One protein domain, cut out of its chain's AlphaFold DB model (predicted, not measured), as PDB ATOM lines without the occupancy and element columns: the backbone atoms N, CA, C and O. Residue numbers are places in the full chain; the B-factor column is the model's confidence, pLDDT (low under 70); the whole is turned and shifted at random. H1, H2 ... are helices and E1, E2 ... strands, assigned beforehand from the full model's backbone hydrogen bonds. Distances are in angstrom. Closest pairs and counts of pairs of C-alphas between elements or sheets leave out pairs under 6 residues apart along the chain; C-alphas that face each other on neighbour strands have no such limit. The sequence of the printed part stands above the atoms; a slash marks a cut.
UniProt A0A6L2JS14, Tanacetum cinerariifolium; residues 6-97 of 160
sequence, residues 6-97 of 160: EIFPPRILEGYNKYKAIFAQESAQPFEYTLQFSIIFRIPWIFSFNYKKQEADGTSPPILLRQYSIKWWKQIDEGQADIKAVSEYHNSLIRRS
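This is residues 6 to 97 of the 160 residues of a protein of Tanacetum cinerariifolium (UniProt A0A6L2JS14). A long antiparallel hairpin, E1 and E2, reaches away from three helices, H1 packing on H2 and H3. Its tip, residues 56 to 61, sticks out. The printed part has 92 residues, helices and strands mixed. It is only just loose, close to extended: radius of gyration of the C-alphas 18.4 A, spans 64 by 33 by 19 A.

H1, residues 10 to 22, touches H2, residues 30 to 40, about perpendicular at 74 degrees, with residues 16 to 20 alone, closest at C-alphas 20 and 33, 6.7 A. In the hairpin of E1, residues 45 to 54, and E2, residues 63 to 72, N 46 and O 71 are within hydrogen-bond range, 2.8 A. H3, residues 83 to 96, touches H1 with residues 83 to 86 alone, closest at C-alphas 83 and 15, 4.2 A. Every O i to N i+4 pair is within range in H1 and H3, 6 of 7 in H2.

E1 spans 27.7 A; C-alpha 10 is at (-10.262, 101.236, 28.978), C-alpha 96 at (4.016, 110.485, 3.990).

The printed part has no cut; residues 27 to 28 and 97 are under pLDDT 70.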
ATOM      1  N   GLU A   6      -1.641  97.880  32.000       77.06
ATOM      2  CA  GLU A   6      -2.727  97.726  32.983       77.06
ATOM      3  C   GLU A   6      -3.141  99.046  33.640       77.06
ATOM      4  O   GLU A   6      -4.241  99.150  34.178       77.06
ATOM      5  N   ILE A   7      -2.284 100.071  33.588       80.38
ATOM      6  CA  ILE A   7      -2.614 101.393  34.128       80.38
ATOM      7  C   ILE A   7      -3.468 102.227  33.170       80.38
ATOM      8  O   ILE A   7      -3.955 103.284  33.573       80.38
ATOM      9  N   PHE A   8      -3.627 101.803  31.913       85.25
ATOM     10  CA  PHE A   8      -4.380 102.569  30.931       85.25
ATOM     11  C   PHE A   8      -5.886 102.503  31.203       85.25
ATOM     12  O   PHE A   8      -6.428 101.423  31.445       85.25
ATOM     13  N   PRO A   9      -6.595 103.645  31.112       86.62
ATOM     14  CA  PRO A   9      -8.048 103.644  31.049       86.62
ATOM     15  C   PRO A   9      -8.544 102.762  29.890       86.62
ATOM     16  O   PRO A   9      -7.852 102.668  28.872       86.62
ATOM     17  N   PRO A  10      -9.753 102.178  29.979       89.00
ATOM     18  CA  PRO A  10     -10.262 101.236  28.978       89.00
ATOM     19  C   PRO A  10     -10.161 101.735  27.528       89.00
ATOM     20  O   PRO A  10      -9.678 101.011  26.662       89.00
ATOM     21  N   ARG A  11     -10.513 103.003  27.270       88.75
ATOM     22  CA  ARG A  11     -10.441 103.607  25.925       88.75
ATOM     23  C   ARG A  11      -9.022 103.680  25.361       88.75
ATOM     24  O   ARG A  11      -8.799 103.427  24.180       88.75
ATOM     25  N   ILE A  12      -8.056 104.015  26.211       89.31
ATOM     26  CA  ILE A  12      -6.642 104.115  25.837       89.31
ATOM     27  C   ILE A  12      -6.047 102.718  25.660       89.31
ATOM     28  O   ILE A  12      -5.244 102.499  24.757       89.31
ATOM     29  N   LEU A  13      -6.468 101.754  26.484       90.12
ATOM     30  CA  LEU A  13      -6.061 100.358  26.361       90.12
ATOM     31  C   LEU A  13      -6.507  99.757  25.020       90.12
ATOM     32  O   LEU A  13      -5.734  99.052  24.371       90.12
ATOM     33  N   GLU A  14      -7.720 100.068  24.568       92.06
ATOM     34  CA  GLU A  14      -8.206  99.687  23.238       92.06
ATOM     35  C   GLU A  14      -7.343 100.279  22.112       92.06
ATOM     36  O   GLU A  14      -6.935  99.558  21.194       92.06
ATOM     37  N   GLY A  15      -7.005 101.569  22.206       91.94
ATOM     38  CA  GLY A  15      -6.075 102.221  21.281       91.94
ATOM     39  C   GLY A  15      -4.690 101.567  21.290       91.94
ATOM     40  O   GLY A  15      -4.156 101.234  20.232       91.94
ATOM     41  N   TYR A  16      -4.142 101.285  22.472       91.38
ATOM     42  CA  TYR A  16      -2.864 100.592  22.638       91.38
ATOM     43  C   TYR A  16      -2.863  99.203  21.991       91.38
ATOM     44  O   TYR A  16      -1.934  98.856  21.261       91.38
ATOM     45  N   ASN A  17      -3.921  98.415  22.193       91.44
ATOM     46  CA  ASN A  17      -4.047  97.088  21.588       91.44
ATOM     47  C   ASN A  17      -4.071  97.168  20.057       91.44
ATOM     48  O   ASN A  17      -3.411  96.375  19.382       91.44
ATOM     49  N   LYS A  18      -4.767  98.164  19.501       92.94
ATOM     50  CA  LYS A  18      -4.762  98.419  18.059       92.94
ATOM     51  C   LYS A  18      -3.394  98.867  17.553       92.94
ATOM     52  O   LYS A  18      -2.952  98.388  16.513       92.94
ATOM     53  N   TYR A  19      -2.711  99.746  18.283       92.31
ATOM     54  CA  TYR A  19      -1.352 100.174  17.953       92.31
ATOM     55  C   TYR A  19      -0.411  98.966  17.893       92.31
ATOM     56  O   TYR A  19       0.270  98.759  16.892       92.31
ATOM     57  N   LYS A  20      -0.454  98.106  18.912       90.62
ATOM     58  CA  LYS A  20       0.344  96.879  18.955       90.62
ATOM     59  C   LYS A  20       0.038  95.943  17.784       90.62
ATOM     60  O   LYS A  20       0.963  95.360  17.237       90.62
ATOM     61  N   ALA A  21      -1.227  95.816  17.382       90.56
ATOM     62  CA  ALA A  21      -1.613  94.992  16.236       90.56
ATOM     63  C   ALA A  21      -1.072  95.535  14.899       90.56
ATOM     64  O   ALA A  21      -0.689  94.753  14.037       90.56
ATOM     65  N   ILE A  22      -1.022  96.860  14.728       90.56
ATOM     66  CA  ILE A  22      -0.525  97.508  13.503       90.56
ATOM     67  C   ILE A  22       1.005  97.439  13.408       90.56
ATOM     68  O   ILE A  22       1.544  97.229  12.326       90.56
ATOM     69  N   PHE A  23       1.705  97.621  14.530       87.69
ATOM     70  CA  PHE A  23       3.168  97.718  14.580       87.69
ATOM     71  C   PHE A  23       3.836  96.463  15.167       87.69
ATOM     72  O   PHE A  23       4.950  96.539  15.689       87.69
ATOM     73  N   ALA A  24       3.160  95.312  15.124       82.50
ATOM     74  CA  ALA A  24       3.684  94.060  15.661       82.50
ATOM     75  C   ALA A  24       5.020  93.681  14.991       82.50
ATOM     76  O   ALA A  24       5.132  93.633  13.770       82.50
ATOM     77  N   GLN A  25       6.031  93.417  15.812       76.81
ATOM     78  CA  GLN A  25       7.378  92.987  15.462       76.81
ATOM     79  C   GLN A  25       7.679  91.757  16.313       76.81
ATOM     80  O   GLN A  25       7.414  91.749  17.515       76.81
ATOM     81  N   GLU A  26       8.223  90.715  15.691       70.94
ATOM     82  CA  GLU A  26       8.390  89.398  16.320       70.94
ATOM     83  C   GLU A  26       9.396  89.387  17.489       70.94
ATOM     84  O   GLU A  26       9.350  88.477  18.312       70.94
ATOM     85  N   SER A  27      10.261  90.402  17.616       69.75
ATOM     86  CA  SER A  27      11.327  90.463  18.631       69.75
ATOM     87  C   SER A  27      11.205  91.597  19.657       69.75
ATOM     88  O   SER A  27      12.001  91.650  20.597       69.75
ATOM     89  N   ALA A  28      10.237  92.504  19.514       69.06
ATOM     90  CA  ALA A  28      10.164  93.698  20.353       69.06
ATOM     91  C   ALA A  28       9.614  93.381  21.753       69.06
ATOM     92  O   ALA A  28       8.582  92.716  21.919       69.06
ATOM     93  N   GLN A  29      10.287  93.891  22.789       75.88
ATOM     94  CA  GLN A  29       9.850  93.663  24.163       75.88
ATOM     95  C   GLN A  29       8.522  94.393  24.448       75.88
ATOM     96  O   GLN A  29       8.336  95.533  24.021       75.88
ATOM     97  N   PRO A  30       7.598  93.823  25.250       73.81
ATOM     98  CA  PRO A  30       6.307  94.458  25.559       73.81
ATOM     99  C   PRO A  30       6.400  95.883  26.137       73.81
ATOM    100  O   PRO A  30       5.496  96.699  25.941       73.81
ATOM    101  N   PHE A  31       7.486  96.188  26.854       77.62
ATOM    102  CA  PHE A  31       7.750  97.522  27.396       77.62
ATOM    103  C   PHE A  31       8.007  98.560  26.294       77.62
ATOM    104  O   PHE A  31       7.538  99.692  26.411       77.62
ATOM    105  N   GLU A  32       8.685  98.179  25.209       82.62
ATOM    106  CA  GLU A  32       9.037  99.084  24.109       82.62
ATOM    107  C   GLU A  32       7.786  99.620  23.418       82.62
ATOM    108  O   GLU A  32       7.662 100.829  23.237       82.62
ATOM    109  N   TYR A  33       6.806  98.754  23.147       86.06
ATOM    110  CA  TYR A  33       5.510  99.165  22.605       86.06
ATOM    111  C   TYR A  33       4.814 100.193  23.474       86.06
ATOM    112  O   TYR A  33       4.254 101.168  22.975       86.06
ATOM    113  N   THR A  34       4.837  99.970  24.785       85.62
ATOM    114  CA  THR A  34       4.135 100.858  25.704       85.62
ATOM    115  C   THR A  34       4.827 102.214  25.787       85.62
ATOM    116  O   THR A  34       4.155 103.247  25.817       85.62
ATOM    117  N   LEU A  35       6.162 102.226  25.760       84.69
ATOM    118  CA  LEU A  35       6.952 103.450  25.733       84.69
ATOM    119  C   LEU A  35       6.739 104.226  24.426       84.69
ATOM    120  O   LEU A  35       6.432 105.415  24.474       84.69
ATOM    121  N   GLN A  36       6.842 103.559  23.275       88.88
ATOM    122  CA  GLN A  36       6.629 104.170  21.960       88.88
ATOM    123  C   GLN A  36       5.227 104.765  21.842       88.88
ATOM    124  O   GLN A  36       5.085 105.938  21.500       88.88
ATOM    125  N   PHE A  37       4.199 103.991  22.198       89.62
ATOM    126  CA  PHE A  37       2.815 104.455  22.227       89.62
ATOM    127  C   PHE A  37       2.662 105.695  23.116       89.62
ATOM    128  O   PHE A  37       2.114 106.709  22.686       89.62
ATOM    129  N   SER A  38       3.226 105.660  24.325       87.06
ATOM    130  CA  SER A  38       3.137 106.786  25.259       87.06
ATOM    131  C   SER A  38       3.850 108.040  24.746       87.06
ATOM    132  O   SER A  38       3.357 109.147  24.950       87.06
ATOM    133  N   ILE A  39       4.982 107.892  24.051       88.06
ATOM    134  CA  ILE A  39       5.717 109.013  23.449       88.06
ATOM    135  C   ILE A  39       4.931 109.609  22.274       88.06
ATOM    136  O   ILE A  39       4.745 110.825  22.223       88.06
ATOM    137  N   ILE A  40       4.438 108.769  21.357       90.75
ATOM    138  CA  ILE A  40       3.713 109.196  20.149       90.75
ATOM    139  C   ILE A  40       2.437 109.950  20.523       90.75
ATOM    140  O   ILE A  40       2.204 111.057  20.039       90.75
ATOM    141  N   PHE A  41       1.638 109.378  21.425       89.12
ATOM    142  CA  PHE A  41       0.367 109.965  21.843       89.12
ATOM    143  C   PHE A  41       0.506 110.904  23.041       89.12
ATOM    144  O   PHE A  41      -0.504 111.346  23.579       89.12
ATOM    145  N   ARG A  42       1.738 111.250  23.448       87.31
ATOM    146  CA  ARG A  42       2.032 112.195  24.539       87.31
ATOM    147  C   ARG A  42       1.249 111.884  25.814       87.31
ATOM    148  O   ARG A  42       0.584 112.753  26.372       87.31
ATOM    149  N   ILE A  43       1.324 110.635  26.247       85.25
ATOM    150  CA  ILE A  43       0.633 110.119  27.422       85.25
ATOM    151  C   ILE A  43       1.538 110.280  28.654       85.25
ATOM    152  O   ILE A  43       2.494 109.512  28.808       85.25
ATOM    153  N   PRO A  44       1.278 111.249  29.554       78.81
ATOM    154  CA  PRO A  44       1.976 111.302  30.828       78.81
ATOM    155  C   PRO A  44       1.549 110.176  31.775       78.81
ATOM    156  O   PRO A  44       0.377 109.833  31.921       78.81
ATOM    157  N   TRP A  45       2.538 109.644  32.483       77.75
ATOM    158  CA  TRP A  45       2.378 108.652  33.536       77.75
ATOM    159  C   TRP A  45       3.156 109.115  34.765       77.75
ATOM    160  O   TRP A  45       4.239 109.693  34.656       77.75
ATOM    161  N   ILE A  46       2.589 108.889  35.947       72.69
ATOM    162  CA  ILE A  46       3.271 109.151  37.212       72.69
ATOM    163  C   ILE A  46       4.065 107.903  37.557       72.69
ATOM    164  O   ILE A  46       3.484 106.855  37.846       72.69
ATOM    165  N   PHE A  47       5.385 108.032  37.572       81.25
ATOM    166  CA  PHE A  47       6.275 107.022  38.114       81.25
ATOM    167  C   PHE A  47       6.680 107.408  39.535       81.25
ATOM    168  O   PHE A  47       7.128 108.523  39.797       81.25
ATOM    169  N   SER A  48       6.525 106.472  40.461       79.81
ATOM    170  CA  SER A  48       6.960 106.603  41.846       79.81
ATOM    171  C   SER A  48       7.665 105.323  42.265       79.81
ATOM    172  O   SER A  48       7.326 104.234  41.797       79.81
ATOM    173  N   PHE A  49       8.644 105.436  43.151       86.00
ATOM    174  CA  PHE A  49       9.260 104.273  43.766       86.00
ATOM    175  C   PHE A  49       9.470 104.511  45.252       86.00
ATOM    176  O   PHE A  49       9.644 105.643  45.701       86.00
ATOM    177  N   ASN A  50       9.433 103.426  46.010       89.19
ATOM    178  CA  ASN A  50       9.727 103.409  47.430       89.19
ATOM    179  C   ASN A  50      10.691 102.256  47.728       89.19
ATOM    180  O   ASN A  50      10.875 101.364  46.898       89.19
ATOM    181  N   TYR A  51      11.320 102.271  48.895       89.12
ATOM    182  CA  TYR A  51      12.185 101.192  49.344       89.12
ATOM    183  C   TYR A  51      11.484 100.409  50.444       89.12
ATOM    184  O   TYR A  51      11.082 100.964  51.463       89.12
ATOM    185  N   LYS A  52      11.367  99.101  50.244       88.31
ATOM    186  CA  LYS A  52      10.938  98.173  51.279       88.31
ATOM    187  C   LYS A  52      12.168  97.454  51.809       88.31
ATOM    188  O   LYS A  52      12.862  96.774  51.056       88.31
ATOM    189  N   LYS A  53      12.426  97.599  53.106       88.00
ATOM    190  CA  LYS A  53      13.409  96.771  53.801       88.00
ATOM    191  C   LYS A  53      12.866  95.346  53.874       88.00
ATOM    192  O   LYS A  53      11.762  95.127  54.371       88.00
ATOM    193  N   GLN A  54      13.623  94.406  53.339       84.94
ATOM    194  CA  GLN A  54      13.415  92.982  53.512       84.94
ATOM    195  C   GLN A  54      14.494  92.498  54.475       84.94
ATOM    196  O   GLN A  54      15.682  92.530  54.150       84.94
ATOM    197  N   GLU A  55      14.079  92.119  55.682       83.88
ATOM    198  CA  GLU A  55      14.964  91.386  56.585       83.88
ATOM    199  C   GLU A  55      15.287  90.043  55.925       83.88
ATOM    200  O   GLU A  55      14.406  89.409  55.338       83.88
ATOM    201  N   ALA A  56      16.555  89.652  55.960       78.19
ATOM    202  CA  ALA A  56      16.976  88.339  55.512       78.19
ATOM    203  C   ALA A  56      17.014  87.408  56.732       78.19
ATOM    204  O   ALA A  56      17.502  87.802  57.790       78.19
ATOM    205  N   ASP A  57      16.487  86.192  56.601       74.75
ATOM    206  CA  ASP A  57      16.539  85.217  57.689       74.75
ATOM    207  C   ASP A  57      17.997  84.759  57.893       74.75
ATOM    208  O   ASP A  57      18.582  84.114  57.021       74.75
ATOM    209  N   GLY A  58      18.601  85.103  59.040       77.69
ATOM    210  CA  GLY A  58      19.946  84.663  59.442       77.69
ATOM    211  C   GLY A  58      20.982  85.787  59.605       77.69
ATOM    212  O   GLY A  58      20.688  86.842  60.156       77.69
ATOM    213  N   THR A  59      22.229  85.522  59.184       73.81
ATOM    214  CA  THR A  59      23.419  86.393  59.367       73.81
ATOM    215  C   THR A  59      23.600  87.432  58.250       73.81
ATOM    216  O   THR A  59      24.544  88.221  58.271       73.81
ATOM    217  N   SER A  60      22.749  87.420  57.225       76.44
ATOM    218  CA  SER A  60      22.865  88.322  56.080       76.44
ATOM    219  C   SER A  60      22.319  89.719  56.402       76.44
ATOM    220  O   SER A  60      21.314  89.856  57.101       76.44
ATOM    221  N   PRO A  61      22.962  90.789  55.895       82.19
ATOM    222  CA  PRO A  61      22.459  92.140  56.080       82.19
ATOM    223  C   PRO A  61      21.112  92.321  55.358       82.19
ATOM    224  O   PRO A  61      20.882  91.716  54.306       82.19
ATOM    225  N   PRO A  62      20.224  93.179  55.889       82.94
ATOM    226  CA  PRO A  62      18.919  93.418  55.296       82.94
ATOM    227  C   PRO A  62      19.035  94.032  53.903       82.94
ATOM    228  O   PRO A  62      19.866  94.906  53.647       82.94
ATOM    229  N   ILE A  63      18.141  93.609  53.014       87.81
ATOM    230  CA  ILE A  63      18.124  94.032  51.617       87.81
ATOM    231  C   ILE A  63      17.080  95.136  51.448       87.81
ATOM    232  O   ILE A  63      15.954  95.040  51.935       87.81
ATOM    233  N   LEU A  64      17.436  96.203  50.735       88.44
ATOM    234  CA  LEU A  64      16.485  97.234  50.324       88.44
ATOM    235  C   LEU A  64      15.934  96.891  48.941       88.44
ATOM    236  O   LEU A  64      16.605  97.065  47.925       88.44
ATOM    237  N   LEU A  65      14.687  96.434  48.898       88.31
ATOM    238  CA  LEU A  65      13.978  96.204  47.649       88.31
ATOM    239  C   LEU A  65      13.324  97.493  47.172       88.31
ATOM    240  O   LEU A  65      12.535  98.111  47.890       88.31
ATOM    241  N   ARG A  66      13.601  97.882  45.929       87.88
ATOM    242  CA  ARG A  66      12.888  98.989  45.294       87.88
ATOM    243  C   ARG A  66      11.516  98.504  44.819       87.88
ATOM    244  O   ARG A  66      11.419  97.637  43.955       87.88
ATOM    245  N   GLN A  67      10.462  99.079  45.381       87.06
ATOM    246  CA  GLN A  67       9.084  98.894  44.946       87.06
ATOM    247  C   GLN A  67       8.695 100.023  44.000       87.06
ATOM    248  O   GLN A  67       8.904 101.194  44.307       87.06
ATOM    249  N   TYR A  68       8.110  99.674  42.861       84.50
ATOM    250  CA  TYR A  68       7.689 100.625  41.841       84.50
ATOM    251  C   TYR A  68       6.169 100.759  41.846       84.50
ATOM    252  O   TYR A  68       5.455  99.778  42.036       84.50
ATOM    253  N   SER A  69       5.676 101.968  41.613       79.44
ATOM    254  CA  SER A  69       4.258 102.270  41.460       79.44
ATOM    255  C   SER A  69       4.086 103.221  40.287       79.44
ATOM    256  O   SER A  69       4.728 104.274  40.222       79.44
ATOM    257  N   ILE A  70       3.208 102.839  39.368       79.19
ATOM    258  CA  ILE A  70       2.893 103.592  38.163       79.19
ATOM    259  C   ILE A  70       1.405 103.936  38.201       79.19
ATOM    260  O   ILE A  70       0.580 103.079  38.511       79.19
ATOM    261  N   LYS A  71       1.056 105.192  37.913       80.31
ATOM    262  CA  LYS A  71      -0.339 105.643  37.822       80.31
ATOM    263  C   LYS A  71      -0.576 106.477  36.571       80.31
ATOM    264  O   LYS A  71       0.272 107.274  36.176       80.31
ATOM    265  N   TRP A  72      -1.767 106.330  36.001       78.44
ATOM    266  CA  TRP A  72      -2.268 107.192  34.934       78.44
ATOM    267  C   TRP A  72      -2.486 108.635  35.409       78.44
ATOM    268  O   TRP A  72      -2.997 108.860  36.514       78.44
ATOM    269  N   TRP A  73      -2.152 109.614  34.562       81.56
ATOM    270  CA  TRP A  73      -2.464 111.021  34.814       81.56
ATOM    271  C   TRP A  73      -3.899 111.354  34.382       81.56
ATOM    272  O   TRP A  73      -4.194 111.511  33.202       81.56
ATOM    273  N   LYS A  74      -4.805 111.507  35.353       73.25
ATOM    274  CA  LYS A  74      -6.253 111.691  35.120       73.25
ATOM    275  C   LYS A  74      -6.665 112.965  34.366       73.25
ATOM    276  O   LYS A  74      -7.832 113.082  34.027       73.25
ATOM    277  N   GLN A  75      -5.767 113.927  34.146       74.50
ATOM    278  CA  GLN A  75      -6.107 115.155  33.407       74.50
ATOM    279  C   GLN A  75      -5.991 115.001  31.884       74.50
ATOM    280  O   GLN A  75      -6.311 115.942  31.163       74.50
ATOM    281  N   ILE A  76      -5.503 113.859  31.393       77.44
ATOM    282  CA  ILE A  76      -5.455 113.577  29.956       77.44
ATOM    283  C   ILE A  76      -6.867 113.236  29.472       77.44
ATOM    284  O   ILE A  76      -7.565 112.449  30.114       77.44
ATOM    285  N   ASP A  77      -7.251 113.787  28.324       82.19
ATOM    286  CA  ASP A  77      -8.458 113.370  27.617       82.19
ATOM    287  C   ASP A  77      -8.321 111.918  27.132       82.19
ATOM    288  O   ASP A  77      -7.381 111.563  26.418       82.19
ATOM    289  N   GLU A  78      -9.281 111.066  27.488       78.69
ATOM    290  CA  GLU A  78      -9.306 109.663  27.067       78.69
ATOM    291  C   GLU A  78      -9.416 109.496  25.540       78.69
ATOM    292  O   GLU A  78      -9.120 108.420  25.022       78.69
ATOM    293  N   GLY A  79      -9.814 110.545  24.809       82.56
ATOM    294  CA  GLY A  79      -9.805 110.569  23.344       82.56
ATOM    295  C   GLY A  79      -8.416 110.715  22.709       82.56
ATOM    296  O   GLY A  79      -8.259 110.439  21.523       82.56
ATOM    297  N   GLN A  80      -7.389 111.114  23.468       85.50
ATOM    298  CA  GLN A  80      -6.075 111.480  22.919       85.50
ATOM    299  C   GLN A  80      -5.316 110.308  22.272       85.50
ATOM    300  O   GLN A  80      -4.509 110.519  21.366       85.50
ATOM    301  N   ALA A  81      -5.562 109.080  22.729       88.38
ATOM    302  CA  ALA A  81      -4.918 107.874  22.207       88.38
ATOM    303  C   ALA A  81      -5.928 106.743  21.962       88.38
ATOM    304  O   ALA A  81      -5.635 105.572  22.203       88.38
ATOM    305  N   ASP A  82      -7.136 107.102  21.526       92.12
ATOM    306  CA  ASP A  82      -8.178 106.136  21.199       92.12
ATOM    307  C   ASP A  82      -7.875 105.363  19.893       92.12
ATOM    308  O   ASP A  82      -6.904 105.601  19.164       92.12
ATOM    309  N   ILE A  83      -8.755 104.416  19.563       93.19
ATOM    310  CA  ILE A  83      -8.705 103.629  18.322       93.19
ATOM    311  C   ILE A  83      -8.626 104.511  17.063       93.19
ATOM    312  O   ILE A  83      -8.042 104.086  16.052       93.19
ATOM    313  N   LYS A  84      -9.253 105.693  17.085       93.44
ATOM    314  CA  LYS A  84      -9.341 106.612  15.951       93.44
ATOM    315  C   LYS A  84      -8.022 107.357  15.768       93.44
ATOM    316  O   LYS A  84      -7.482 107.320  14.665       93.44
ATOM    317  N   ALA A  85      -7.458 107.911  16.838       92.19
ATOM    318  CA  ALA A  85      -6.160 108.573  16.869       92.19
ATOM    319  C   ALA A  85      -5.046 107.646  16.365       92.19
ATOM    320  O   ALA A  85      -4.214 108.043  15.549       92.19
ATOM    321  N   VAL A  86      -5.072 106.372  16.769       93.75
ATOM    322  CA  VAL A  86      -4.116 105.362  16.287       93.75
ATOM    323  C   VAL A  86      -4.257 105.102  14.788       93.75
ATOM    324  O   VAL A  86      -3.258 105.022  14.071       93.75
ATOM    325  N   SER A  87      -5.491 105.004  14.291       93.56
ATOM    326  CA  SER A  87      -5.752 104.859  12.855       93.56
ATOM    327  C   SER A  87      -5.306 106.078  12.051       93.56
ATOM    328  O   SER A  87      -4.702 105.919  10.992       93.56
ATOM    329  N   GLU A  88      -5.594 107.282  12.539       94.00
ATOM    330  CA  GLU A  88      -5.182 108.534  11.901       94.00
ATOM    331  C   GLU A  88      -3.656 108.649  11.846       94.00
ATOM    332  O   GLU A  88      -3.103 108.966  10.790       94.00
ATOM    333  N   TYR A  89      -2.971 108.298  12.939       93.19
ATOM    334  CA  TYR A  89      -1.512 108.241  12.980       93.19
ATOM    335  C   TYR A  89      -0.955 107.275  11.928       93.19
ATOM    336  O   TYR A  89      -0.122 107.675  11.112       93.19
ATOM    337  N   HIS A  90      -1.461 106.041  11.868       92.50
ATOM    338  CA  HIS A  90      -1.030 105.058  10.871       92.50
ATOM    339  C   HIS A  90      -1.253 105.542   9.427       92.50
ATOM    340  O   HIS A  90      -0.346 105.474   8.595       92.50
ATOM    341  N   ASN A  91      -2.420 106.121   9.134       92.12
ATOM    342  CA  ASN A  91      -2.716 106.674   7.811       92.12
ATOM    343  C   ASN A  91      -1.784 107.839   7.446       92.12
ATOM    344  O   ASN A  91      -1.397 107.986   6.285       92.12
ATOM    345  N   SER A  92      -1.395 108.661   8.426       91.19
ATOM    346  CA  SER A  92      -0.447 109.757   8.210       91.19
ATOM    347  C   SER A  92       0.948 109.254   7.821       91.19
ATOM    348  O   SER A  92       1.596 109.869   6.971       91.19
ATOM    349  N   LEU A  93       1.380 108.110   8.370       88.38
ATOM    350  CA  LEU A  93       2.639 107.461   7.997       88.38
ATOM    351  C   LEU A  93       2.580 106.934   6.562       88.38
ATOM    352  O   LEU A  93       3.484 107.216   5.780       88.38
ATOM    353  N   ILE A  94       1.490 106.255   6.186       87.31
ATOM    354  CA  ILE A  94       1.299 105.751   4.816       87.31
ATOM    355  C   ILE A  94       1.287 106.904   3.809       87.31
ATOM    356  O   ILE A  94       1.941 106.819   2.776       87.31
ATOM    357  N   ARG A  95       0.579 108.000   4.109       81.31
ATOM    358  CA  ARG A  95       0.485 109.160   3.209       81.31
ATOM    359  C   ARG A  95       1.823 109.880   3.027       81.31
ATOM    360  O   ARG A  95       2.039 110.501   1.989       81.31
ATOM    361  N   ARG A  96       2.689 109.857   4.041       71.69
ATOM    362  CA  ARG A  96       4.016 110.485   3.990       71.69
ATOM    363  C   ARG A  96       5.045 109.602   3.274       71.69
ATOM    364  O   ARG A  96       6.014 110.137   2.743       71.69
ATOM    365  N   SER A  97       4.827 108.290   3.219       61.09
ATOM    366  CA  SER A  97       5.647 107.381   2.420       61.09
ATOM    367  C   SER A  97       5.332 107.558   0.929       61.09
ATOM    368  O   SER A  97       4.169 107.428   0.540       61.09
TER     369      SER A  97